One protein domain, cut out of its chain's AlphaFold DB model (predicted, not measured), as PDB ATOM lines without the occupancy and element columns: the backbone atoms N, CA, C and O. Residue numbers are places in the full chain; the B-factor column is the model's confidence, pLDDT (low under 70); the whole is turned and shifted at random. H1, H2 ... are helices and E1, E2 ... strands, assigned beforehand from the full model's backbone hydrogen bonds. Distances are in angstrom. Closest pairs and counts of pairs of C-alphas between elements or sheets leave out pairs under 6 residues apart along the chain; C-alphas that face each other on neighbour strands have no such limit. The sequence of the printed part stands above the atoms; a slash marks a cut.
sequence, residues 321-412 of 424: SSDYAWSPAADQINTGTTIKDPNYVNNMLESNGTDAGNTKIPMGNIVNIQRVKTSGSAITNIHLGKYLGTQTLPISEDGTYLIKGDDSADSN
ATOM      1  N   SER A 321     166.611 183.423 154.687       81.12
ATOM      2  CA  SER A 321     166.807 182.674 155.919       81.12
ATOM      3  C   SER A 321     165.496 182.009 156.307       81.12
ATOM      4  O   SER A 321     164.463 182.683 156.317       81.12
ATOM      5  N   SER A 322     165.535 180.728 156.656       78.81
ATOM      6  CA  SER A 322     164.366 180.012 157.163       78.81
ATOM      7  C   SER A 322     164.691 179.361 158.491       78.81
ATOM      8  O   SER A 322     165.670 178.630 158.616       78.81
ATOM      9  N   ASP A 323     163.829 179.586 159.472       81.38
ATOM     10  CA  ASP A 323     163.877 178.861 160.731       81.38
ATOM     11  C   ASP A 323     163.089 177.563 160.606       81.38
ATOM     12  O   ASP A 323     162.067 177.497 159.921       81.38
ATOM     13  N   TYR A 324     163.554 176.530 161.292       76.62
ATOM     14  CA  TYR A 324     162.852 175.262 161.375       76.62
ATOM     15  C   TYR A 324     162.916 174.708 162.794       76.62
ATOM     16  O   TYR A 324     163.865 174.939 163.549       76.62
ATOM     17  N   ALA A 325     161.881 173.957 163.147       79.69
ATOM     18  CA  ALA A 325     161.811 173.187 164.373       79.69
ATOM     19  C   ALA A 325     161.154 171.843 164.061       79.69
ATOM     20  O   ALA A 325     160.144 171.791 163.361       79.69
ATOM     21  N   TRP A 326     161.730 170.762 164.568       78.06
ATOM     22  CA  TRP A 326     161.210 169.414 164.393       78.06
ATOM     23  C   TRP A 326     161.575 168.548 165.597       78.06
ATOM     24  O   TRP A 326     162.547 168.817 166.298       78.06
ATOM     25  N   SER A 327     160.799 167.497 165.837       79.69
ATOM     26  CA  SER A 327     160.997 166.601 166.976       79.69
ATOM     27  C   SER A 327     161.349 165.198 166.491       79.69
ATOM     28  O   SER A 327     160.455 164.499 166.017       79.69
ATOM     29  N   PRO A 328     162.619 164.756 166.590       80.12
ATOM     30  CA  PRO A 328     162.989 163.371 166.275       80.12
ATOM     31  C   PRO A 328     162.394 162.355 167.261       80.12
ATOM     32  O   PRO A 328     162.244 161.186 166.920       80.12
ATOM     33  N   ALA A 329     162.091 162.796 168.483       82.44
ATOM     34  CA  ALA A 329     161.546 161.997 169.570       82.44
ATOM     35  C   ALA A 329     160.639 162.869 170.453       82.44
ATOM     36  O   ALA A 329     160.688 164.097 170.385       82.44
ATOM     37  N   ALA A 330     159.809 162.239 171.288       79.12
ATOM     38  CA  ALA A 330     158.833 162.937 172.129       79.12
ATOM     39  C   ALA A 330     159.466 163.866 173.188       79.12
ATOM     40  O   ALA A 330     158.816 164.797 173.658       79.12
ATOM     41  N   ASP A 331     160.722 163.621 173.557       79.69
ATOM     42  CA  ASP A 331     161.501 164.356 174.556       79.69
ATOM     43  C   ASP A 331     162.561 165.289 173.945       79.69
ATOM     44  O   ASP A 331     163.307 165.943 174.676       79.69
ATOM     45  N   GLN A 332     162.614 165.399 172.612       78.06
ATOM     46  CA  GLN A 332     163.601 166.203 171.900       78.06
ATOM     47  C   GLN A 332     162.941 167.161 170.906       78.06
ATOM     48  O   GLN A 332     162.094 166.787 170.094       78.06
ATOM     49  N   ILE A 333     163.386 168.416 170.925       77.56
ATOM     50  CA  ILE A 333     163.053 169.418 169.913       77.56
ATOM     51  C   ILE A 333     164.372 169.897 169.318       77.56
ATOM     52  O   ILE A 333     165.200 170.482 170.012       77.56
ATOM     53  N   ASN A 334     164.557 169.631 168.031       79.12
ATOM     54  CA  ASN A 334     165.645 170.170 167.240       79.12
ATOM     55  C   ASN A 334     165.174 171.440 166.560       79.12
ATOM     56  O   ASN A 334     164.086 171.490 165.989       79.12
ATOM     57  N   THR A 335     166.023 172.450 166.576       75.75
ATOM     58  CA  THR A 335     165.739 173.717 165.930       75.75
ATOM     59  C   THR A 335     166.969 174.214 165.197       75.75
ATOM     60  O   THR A 335     168.098 173.836 165.517       75.75
ATOM     61  N   GLY A 336     166.760 175.047 164.187       74.94
ATOM     62  CA  GLY A 336     167.854 175.617 163.419       74.94
ATOM     63  C   GLY A 336     167.394 176.712 162.478       74.94
ATOM     64  O   GLY A 336     166.203 177.000 162.362       74.94
ATOM     65  N   THR A 337     168.374 177.312 161.815       74.19
ATOM     66  CA  THR A 337     168.175 178.335 160.792       74.19
ATOM     67  C   THR A 337     169.004 177.931 159.582       74.19
ATOM     68  O   THR A 337     170.204 177.690 159.710       74.19
ATOM     69  N   THR A 338     168.380 177.849 158.412       74.88
ATOM     70  CA  THR A 338     169.089 177.742 157.137       74.88
ATOM     71  C   THR A 338     169.283 179.133 156.556       74.88
ATOM     72  O   THR A 338     168.421 180.002 156.687       74.88
ATOM     73  N   ILE A 339     170.436 179.354 155.929       76.62
ATOM     74  CA  ILE A 339     170.763 180.590 155.221       76.62
ATOM     75  C   ILE A 339     171.143 180.201 153.800       76.62
ATOM     76  O   ILE A 339     171.993 179.330 153.612       76.62
ATOM     77  N   LYS A 340     170.530 180.850 152.812       79.31
ATOM     78  CA  LYS A 340     170.841 180.642 151.397       79.31
ATOM     79  C   LYS A 340     171.019 181.991 150.712       79.31
ATOM     80  O   LYS A 340     170.120 182.827 150.745       79.31
ATOM     81  N   ASP A 341     172.161 182.167 150.058       84.38
ATOM     82  CA  ASP A 341     172.405 183.252 149.110       84.38
ATOM     83  C   ASP A 341     173.215 182.718 147.920       84.38
ATOM     84  O   ASP A 341     174.431 182.530 148.031       84.38
ATOM     85  N   PRO A 342     172.556 182.452 146.781       85.12
ATOM     86  CA  PRO A 342     173.240 181.999 145.580       85.12
ATOM     87  C   PRO A 342     174.277 182.987 145.058       85.12
ATOM     88  O   PRO A 342     175.289 182.558 144.517       85.12
ATOM     89  N   ASN A 343     174.081 184.297 145.240       88.31
ATOM     90  CA  ASN A 343     175.006 185.298 144.708       88.31
ATOM     91  C   ASN A 343     176.350 185.255 145.429       88.31
ATOM     92  O   ASN A 343     177.380 185.362 144.776       88.31
ATOM     93  N   TYR A 344     176.347 185.029 146.748       86.38
ATOM     94  CA  TYR A 344     177.582 184.794 147.500       86.38
ATOM     95  C   TYR A 344     178.375 183.631 146.898       86.38
ATOM     96  O   TYR A 344     179.560 183.768 146.607       86.38
ATOM     97  N   VAL A 345     177.714 182.490 146.682       84.94
ATOM     98  CA  VAL A 345     178.379 181.291 146.160       84.94
ATOM     99  C   VAL A 345     178.845 181.508 144.724       84.94
ATOM    100  O   VAL A 345     179.988 181.198 144.421       84.94
ATOM    101  N   ASN A 346     178.011 182.093 143.866       87.88
ATOM    102  CA  ASN A 346     178.371 182.406 142.484       87.88
ATOM    103  C   ASN A 346     179.600 183.313 142.405       87.88
ATOM    104  O   ASN A 346     180.529 183.000 141.676       87.88
ATOM    105  N   ASN A 347     179.645 184.397 143.185       88.06
ATOM    106  CA  ASN A 347     180.792 185.305 143.183       88.06
ATOM    107  C   ASN A 347     182.064 184.585 143.650       88.06
ATOM    108  O   ASN A 347     183.130 184.759 143.064       88.06
ATOM    109  N   MET A 348     181.948 183.717 144.659       86.50
ATOM    110  CA  MET A 348     183.064 182.888 145.114       86.50
ATOM    111  C   MET A 348     183.506 181.868 144.058       86.50
ATOM    112  O   MET A 348     184.700 181.647 143.911       86.50
ATOM    113  N   LEU A 349     182.589 181.258 143.307       84.56
ATOM    114  CA  LEU A 349     182.935 180.339 142.219       84.56
ATOM    115  C   LEU A 349     183.625 181.083 141.065       84.56
ATOM    116  O   LEU A 349     184.713 180.698 140.645       84.56
ATOM    117  N   GLU A 350     183.057 182.203 140.616       86.06
ATOM    118  CA  GLU A 350     183.602 183.028 139.527       86.06
ATOM    119  C   GLU A 350     184.967 183.644 139.869       86.06
ATOM    120  O   GLU A 350     185.822 183.795 138.997       86.06
ATOM    121  N   SER A 351     185.198 183.979 141.140       83.88
ATOM    122  CA  SER A 351     186.451 184.575 141.619       83.88
ATOM    123  C   SER A 351     187.486 183.554 142.103       83.88
ATOM    124  O   SER A 351     188.509 183.950 142.669       83.88
ATOM    125  N   ASN A 352     187.245 182.248 141.931       83.31
ATOM    126  CA  ASN A 352     188.079 181.181 142.503       83.31
ATOM    127  C   ASN A 352     188.311 181.342 144.021       83.31
ATOM    128  O   ASN A 352     189.398 181.098 144.545       83.31
ATOM    129  N   GLY A 353     187.276 181.783 144.728       83.31
ATOM    130  CA  GLY A 353     187.210 181.888 146.178       83.31
ATOM    131  C   GLY A 353     187.840 183.149 146.761       83.31
ATOM    132  O   GLY A 353     188.127 183.173 147.957       83.31
ATOM    133  N   THR A 354     188.092 184.172 145.946       85.12
ATOM    134  CA  THR A 354     188.820 185.375 146.383       85.12
ATOM    135  C   THR A 354     187.920 186.570 146.672       85.12
ATOM    136  O   THR A 354     188.284 187.411 147.492       85.12
ATOM    137  N   ASP A 355     186.743 186.632 146.052       85.75
ATOM    138  CA  ASP A 355     185.818 187.750 146.181       85.75
ATOM    139  C   ASP A 355     184.368 187.263 146.258       85.75
ATOM    140  O   ASP A 355     183.824 186.680 145.321       85.75
ATOM    141  N   ALA A 356     183.719 187.531 147.391       81.75
ATOM    142  CA  ALA A 356     182.299 187.252 147.573       81.75
ATOM    143  C   ALA A 356     181.405 188.315 146.912       81.75
ATOM    144  O   ALA A 356     180.188 188.142 146.858       81.75
ATOM    145  N   GLY A 357     181.976 189.415 146.415       83.62
ATOM    146  CA  GLY A 357     181.254 190.551 145.861       83.62
ATOM    147  C   GLY A 357     180.305 191.208 146.870       83.62
ATOM    148  O   GLY A 357     180.346 190.972 148.079       83.62
ATOM    149  N   ASN A 358     179.403 192.056 146.368       80.88
ATOM    150  CA  ASN A 358     178.356 192.654 147.197       80.88
ATOM    151  C   ASN A 358     177.119 191.751 147.240       80.88
ATOM    152  O   ASN A 358     176.236 191.834 146.386       80.88
ATOM    153  N   THR A 359     177.047 190.911 148.264       71.50
ATOM    154  CA  THR A 359     176.001 189.889 148.411       71.50
ATOM    155  C   THR A 359     174.691 190.427 148.972       71.50
ATOM    156  O   THR A 359     173.672 189.745 148.949       71.50
ATOM    157  N   LYS A 360     174.681 191.669 149.477       74.56
ATOM    158  CA  LYS A 360     173.546 192.254 150.216       74.56
ATOM    159  C   LYS A 360     173.080 191.393 151.402       74.56
ATOM    160  O   LYS A 360     172.005 191.647 151.947       74.56
ATOM    161  N   ILE A 361     173.889 190.419 151.834       77.94
ATOM    162  CA  ILE A 361     173.678 189.695 153.084       77.94
ATOM    163  C   ILE A 361     173.772 190.727 154.212       77.94
ATOM    164  O   ILE A 361     174.756 191.471 154.271       77.94
ATOM    165  N   PRO A 362     172.772 190.810 155.106       73.75
ATOM    166  CA  PRO A 362     172.829 191.725 156.234       73.75
ATOM    167  C   PRO A 362     174.096 191.501 157.065       73.75
ATOM    168  O   PRO A 362     174.368 190.392 157.521       73.75
ATOM    169  N   MET A 363     174.861 192.568 157.292       68.31
ATOM    170  CA  MET A 363     176.019 192.521 158.180       68.31
ATOM    171  C   MET A 363     175.557 192.497 159.639       68.31
ATOM    172  O   MET A 363     174.754 193.331 160.058       68.31
ATOM    173  N   GLY A 364     176.097 191.571 160.432       67.75
ATOM    174  CA  GLY A 364     175.834 191.476 161.868       67.75
ATOM    175  C   GLY A 364     175.542 190.054 162.333       67.75
ATOM    176  O   GLY A 364     175.703 189.088 161.592       67.75
ATOM    177  N   ASN A 365     175.117 189.929 163.589       65.50
ATOM    178  CA  ASN A 365     174.763 188.639 164.173       65.50
ATOM    179  C   ASN A 365     173.304 188.299 163.860       65.50
ATOM    180  O   ASN A 365     172.406 189.090 164.156       65.50
ATOM    181  N   ILE A 366     173.064 187.092 163.349       65.25
ATOM    182  CA  ILE A 366     171.723 186.508 163.311       65.25
ATOM    183  C   ILE A 366     171.446 185.928 164.697       65.25
ATOM    184  O   ILE A 366     172.132 185.013 165.150       65.25
ATOM    185  N   VAL A 367     170.458 186.492 165.391       67.19
ATOM    186  CA  VAL A 367     170.030 186.031 166.716       67.19
ATOM    187  C   VAL A 367     168.667 185.373 166.569       67.19
ATOM    188  O   VAL A 367     167.667 186.062 166.374       67.19
ATOM    189  N   ASN A 368     168.627 184.046 166.676       64.62
ATOM    190  CA  ASN A 368     167.372 183.307 166.721       64.62
ATOM    191  C   ASN A 368     166.908 183.174 168.181       64.62
ATOM    192  O   ASN A 368     167.628 182.630 169.019       64.62
ATOM    193  N   ILE A 369     165.717 183.692 168.494       66.88
ATOM    194  CA  ILE A 369     165.103 183.578 169.821       66.88
ATOM    195  C   ILE A 369     163.928 182.621 169.711       66.88
ATOM    196  O   ILE A 369     162.868 182.967 169.191       66.88
ATOM    197  N   GLN A 370     164.098 181.428 170.262       66.44
ATOM    198  CA  GLN A 370     163.067 180.405 170.241       66.44
ATOM    199  C   GLN A 370     162.456 180.257 171.623       66.44
ATOM    200  O   GLN A 370     163.133 179.937 172.601       66.44
ATOM    201  N   ARG A 371     161.145 180.477 171.709       69.62
ATOM    202  CA  ARG A 371     160.384 180.235 172.930       69.62
ATOM    203  C   ARG A 371     159.717 178.872 172.842       69.62
ATOM    204  O   ARG A 371     158.668 178.731 172.221       69.62
ATOM    205  N   VAL A 372     160.302 177.884 173.508       66.75
ATOM    206  CA  VAL A 372     159.709 176.551 173.637       66.75
ATOM    207  C   VAL A 372     158.782 176.539 174.851       66.75
ATOM    208  O   VAL A 372     159.217 176.800 175.972       66.75
ATOM    209  N   LYS A 373     157.493 176.253 174.634       68.94
ATOM    210  CA  LYS A 373     156.527 176.006 175.711       68.94
ATOM    211  C   LYS A 373     156.179 174.525 175.717       68.94
ATOM    212  O   LYS A 373     155.567 174.029 174.778       68.94
ATOM    213  N   THR A 374     156.558 173.836 176.780       66.25
ATOM    214  CA  THR A 374     156.191 172.443 177.023       66.25
ATOM    215  C   THR A 374     154.798 172.375 177.657       66.25
ATOM    216  O   THR A 374     154.412 173.240 178.449       66.25
ATOM    217  N   SER A 375     154.024 171.337 177.340       66.00
ATOM    218  CA  SER A 375     152.701 171.086 177.937       66.00
ATOM    219  C   SER A 375     152.811 170.423 179.320       66.00
ATOM    220  O   SER A 375     152.149 169.426 179.581       66.00
ATOM    221  N   GLY A 376     153.680 170.948 180.192       67.00
ATOM    222  CA  GLY A 376     153.848 170.481 181.578       67.00
ATOM    223  C   GLY A 376     155.193 169.827 181.918       67.00
ATOM    224  O   GLY A 376     155.463 169.606 183.094       67.00
ATOM    225  N   SER A 377     156.060 169.560 180.938       69.56
ATOM    226  CA  SER A 377     157.397 168.984 181.178       69.56
ATOM    227  C   SER A 377     158.451 170.060 181.467       69.56
ATOM    228  O   SER A 377     158.427 171.128 180.859       69.56
ATOM    229  N   ALA A 378     159.421 169.794 182.341       75.75
ATOM    230  CA  ALA A 378     160.576 170.681 182.508       75.75
ATOM    231  C   ALA A 378     161.570 170.506 181.347       75.75
ATOM    232  O   ALA A 378     161.805 169.385 180.897       75.75
ATOM    233  N   ILE A 379     162.190 171.598 180.885       72.06
ATOM    234  CA  ILE A 379     163.380 171.506 180.029       72.06
ATOM    235  C   ILE A 379     164.538 171.096 180.937       72.06
ATOM    236  O   ILE A 379     164.956 171.869 181.796       72.06
ATOM    237  N   THR A 380     165.024 169.871 180.776       77.50
ATOM    238  CA  THR A 380     166.090 169.318 181.622       77.50
ATOM    239  C   THR A 380     167.484 169.597 181.070       77.50
ATOM    240  O   THR A 380     168.449 169.587 181.831       77.50
ATOM    241  N   ASN A 381     167.609 169.862 179.764       74.38
ATOM    242  CA  ASN A 381     168.882 170.154 179.113       74.38
ATOM    243  C   ASN A 381     168.683 170.977 177.824       74.38
ATOM    244  O   ASN A 381     167.683 170.811 177.127       74.38
ATOM    245  N   ILE A 382     169.645 171.844 177.498       72.31
ATOM    246  CA  ILE A 382     169.715 172.593 176.237       72.31
ATOM    247  C   ILE A 382     171.090 172.338 175.621       72.31
ATOM    248  O   ILE A 382     172.112 172.746 176.170       72.31
ATOM    249  N   HIS A 383     171.111 171.699 174.451       70.25
ATOM    250  CA  HIS A 383     172.334 171.472 173.690       70.25
ATOM    251  C   HIS A 383     172.433 172.476 172.542       70.25
ATOM    252  O   HIS A 383     171.604 172.479 171.635       70.25
ATOM    253  N   LEU A 384     173.484 173.295 172.545       65.44
ATOM    254  CA  LEU A 384     173.860 174.082 171.372       65.44
ATOM    255  C   LEU A 384     174.575 173.154 170.383       65.44
ATOM    256  O   LEU A 384     175.746 172.814 170.562       65.44
ATOM    257  N   GLY A 385     173.848 172.694 169.364       58.84
ATOM    258  CA  GLY A 385     174.417 171.874 168.300       58.84
ATOM    259  C   GLY A 385     175.470 172.646 167.498       58.84
ATOM    260  O   GLY A 385     175.265 173.804 167.149       58.84
ATOM    261  N   LYS A 386     176.590 171.995 167.163       56.66
ATOM    262  CA  LYS A 386     177.587 172.491 166.192       56.66
ATOM    263  C   LYS A 386     177.359 171.859 164.815       56.66
ATOM    264  O   LYS A 386     178.293 171.342 164.207       56.66
ATOM    265  N   TYR A 387     176.102 171.775 164.387       53.84
ATOM    266  CA  TYR A 387     175.772 171.119 163.127       53.84
ATOM    267  C   TYR A 387     176.058 172.073 161.965       53.84
ATOM    268  O   TYR A 387     175.437 173.126 161.854       53.84
ATOM    269  N   LEU A 388     177.008 171.687 161.118       53.41
ATOM    270  CA  LEU A 388     177.233 172.283 159.810       53.41
ATOM    271  C   LEU A 388     176.836 171.219 158.787       53.41
ATOM    272  O   LEU A 388     177.522 170.207 158.653       53.41
ATOM    273  N   GLY A 389     175.696 171.413 158.128       50.78
ATOM    274  CA  GLY A 389     175.307 170.593 156.983       50.78
ATOM    275  C   GLY A 389     176.037 171.083 155.739       50.78
ATOM    276  O   GLY A 389     176.176 172.290 155.544       50.78
ATOM    277  N   THR A 390     176.503 170.167 154.898       50.09
ATOM    278  CA  THR A 390     177.019 170.502 153.569       50.09
ATOM    279  C   THR A 390     176.126 169.853 152.527       50.09
ATOM    280  O   THR A 390     175.963 168.634 152.517       50.09
ATOM    281  N   GLN A 391     175.568 170.679 151.653       56.41
ATOM    282  CA  GLN A 391     174.811 170.239 150.489       56.41
ATOM    283  C   GLN A 391     175.777 170.007 149.330       56.41
ATOM    284  O   GLN A 391     176.738 170.765 149.171       56.41
ATOM    285  N   THR A 392     175.512 169.002 148.495       62.41
ATOM    286  CA  THR A 392     176.148 168.952 147.172       62.41
ATOM    287  C   THR A 392     175.627 170.143 146.383       62.41
ATOM    288  O   THR A 392     174.432 170.231 146.149       62.41
ATOM    289  N   LEU A 393     176.482 171.092 146.018       70.75
ATOM    290  CA  LEU A 393     176.029 172.273 145.292       70.75
ATOM    291  C   LEU A 393     175.757 171.907 143.824       70.75
ATOM    292  O   LEU A 393     176.626 171.292 143.201       70.75
ATOM    293  N   PRO A 394     174.599 172.282 143.258       78.75
ATOM    294  CA  PRO A 394     174.336 172.091 141.841       78.75
ATOM    295  C   PRO A 394     175.133 173.137 141.063       78.75
ATOM    296  O   PRO A 394     174.684 174.265 140.901       78.75
ATOM    297  N   ILE A 395     176.360 172.817 140.669       82.62
ATOM    298  CA  ILE A 395     177.257 173.761 139.992       82.62
ATOM    299  C   ILE A 395     177.167 173.542 138.480       82.62
ATOM    300  O   ILE A 395     177.024 172.414 138.008       82.62
ATOM    301  N   SER A 396     177.251 174.631 137.722       85.56
ATOM    302  CA  SER A 396     177.372 174.622 136.274       85.56
ATOM    303  C   SER A 396     178.534 173.739 135.829       85.56
ATOM    304  O   SER A 396     179.529 173.565 136.527       85.56
ATOM    305  N   GLU A 397     178.431 173.187 134.627       83.44
ATOM    306  CA  GLU A 397     179.446 172.272 134.097       83.44
ATOM    307  C   GLU A 397     180.841 172.910 133.962       83.44
ATOM    308  O   GLU A 397     181.849 172.213 134.029       83.44
ATOM    309  N   ASP A 398     180.906 174.236 133.808       82.81
ATOM    310  CA  ASP A 398     182.152 175.008 133.803       82.81
ATOM    311  C   ASP A 398     182.640 175.420 135.203       82.81
ATOM    312  O   ASP A 398     183.681 176.063 135.323       82.81
ATOM    313  N   GLY A 399     181.916 175.052 136.263       83.50
ATOM    314  CA  GLY A 399     182.301 175.311 137.645       83.50
ATOM    315  C   GLY A 399     182.020 176.731 138.142       83.50
ATOM    316  O   GLY A 399     182.414 177.060 139.256       83.50
ATOM    317  N   THR A 400     181.381 177.584 137.338       85.94
ATOM    318  CA  THR A 400     181.335 179.031 137.604       85.94
ATOM    319  C   THR A 400     180.107 179.509 138.379       85.94
ATOM    320  O   THR A 400     180.177 180.555 139.013       85.94
ATOM    321  N   TYR A 401     178.986 178.785 138.393       87.62
ATOM    322  CA  TYR A 401     177.784 179.242 139.104       87.62
ATOM    323  C   TYR A 401     176.873 178.108 139.575       87.62
ATOM    324  O   TYR A 401     176.959 176.983 139.100       87.62
ATOM    325  N   LEU A 402     175.961 178.408 140.499       86.88
ATOM    326  CA  LEU A 402     174.894 177.511 140.932       86.88
ATOM    327  C   LEU A 402     173.762 177.447 139.906       86.88
ATOM    328  O   LEU A 402     173.259 178.479 139.463       86.88
ATOM    329  N   ILE A 403     173.308 176.244 139.581       87.25
ATOM    330  CA  ILE A 403     172.195 175.979 138.674       87.25
ATOM    331  C   ILE A 403     170.868 176.222 139.399       87.25
ATOM    332  O   ILE A 403     170.630 175.745 140.510       87.25
ATOM    333  N   LYS A 404     169.973 176.967 138.755       87.06
ATOM    334  CA  LYS A 404     168.633 177.260 139.257       87.06
ATOM    335  C   LYS A 404     167.713 176.048 139.118       87.06
ATOM    336  O   LYS A 404     167.573 175.492 138.033       87.06
ATOM    337  N   GLY A 405     167.005 175.722 140.200       76.06
ATOM    338  CA  GLY A 405     165.971 174.680 140.205       76.06
ATOM    339  C   GLY A 405     166.508 173.248 140.171       76.06
ATOM    340  O   GLY A 405     165.724 172.330 139.964       76.06
ATOM    341  N   ASP A 406     167.816 173.068 140.359       71.25
ATOM    342  CA  ASP A 406     168.423 171.763 140.590       71.25
ATOM    343  C   ASP A 406     168.517 171.530 142.105       71.25
ATOM    344  O   ASP A 406     169.102 172.333 142.841       71.25
ATOM    345  N   ASP A 407     167.859 170.475 142.581       57.66
ATOM    346  CA  ASP A 407     167.761 170.171 144.004       57.66
ATOM    347  C   ASP A 407     168.934 169.278 144.420       57.66
ATOM    348  O   ASP A 407     169.059 168.116 144.032       57.66
ATOM    349  N   SER A 408     169.803 169.828 145.263       56.41
ATOM    350  CA  SER A 408     170.888 169.096 145.907       56.41
ATOM    351  C   SER A 408     170.362 167.957 146.785       56.41
ATOM    352  O   SER A 408     169.489 168.188 147.620       56.41
ATOM    353  N   ALA A 409     170.951 166.761 146.694       42.91
ATOM    354  CA  ALA A 409     170.709 165.704 147.674       42.91
ATOM    355  C   ALA A 409     171.419 166.022 149.006       42.91
ATOM    356  O   ALA A 409     172.644 166.191 149.042       42.91
ATOM    357  N   ASP A 410     170.652 166.080 150.098       43.72
ATOM    358  CA  ASP A 410     171.172 166.267 151.455       43.72
ATOM    359  C   ASP A 410     172.092 165.104 151.845       43.72
ATOM    360  O   ASP A 410     171.715 163.931 151.772       43.72
ATOM    361  N   SER A 411     173.294 165.418 152.337       40.78
ATOM    362  CA  SER A 411     174.172 164.420 152.952       40.78
ATOM    363  C   SER A 411     174.491 164.802 154.397       40.78
ATOM    364  O   SER A 411     175.056 165.851 154.695       40.78
ATOM    365  N   ASN A 412     174.079 163.935 155.324       39.38
ATOM    366  CA  ASN A 412     174.296 164.114 156.755       39.38
ATOM    367  C   ASN A 412     175.684 163.599 157.149       39.38
ATOM    368  O   ASN A 412     175.930 162.392 157.109       39.38
TER     369      ASN A 412
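Overview. This is residues 321 to 412 of the 424 residues of an uncharacterized protein of Lactobacillus helveticus (UniProt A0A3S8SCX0). With little regular structure, the model is a loose, elongated loop of chain: a two-stranded hairpin, E1 and E2, with the short helix H1 just past E2, then a long unnamed stretch that runs out to Gly 376 at one end and returns to Asp 398 at the other. The 92 printed residues hold E1, E2 and H1 in that order, 27 residues in a mixed class; the sheet is antiparallel. The radius of gyration of the C-alphas is 17.6 A, the spans 55 by 30 by 21 A.

Along the chain. E1, residues 321 to 329, begins at C-alpha 321 (166.807, 182.674, 155.919) and measures 25.3 A. E2, residues 332 to 340, measures 26.1 A. H1, residues 342 to 350, measures 12.0 A and ends at C-alpha 350 (183.602, 183.028, 139.527).

Arrangement. The hairpin E1 and E2 is antiparallel at 156 degrees; N 326 and O 334 are 2.8 A apart, within hydrogen-bond range. In H1 every O i to N i+4 pair is within range. E1 and H1 are apart. Residues 390 to 391 pair antiparallel with 410 to 411.

Size, cuts and confidence. The C-alphas of Gly 376 and Asp 398, the two farthest apart, are 55.7 A apart. The printed part has no cut; both links are tight. Residues 363 to 377, 384 to 392 and 407 to 412 have pLDDT under 70.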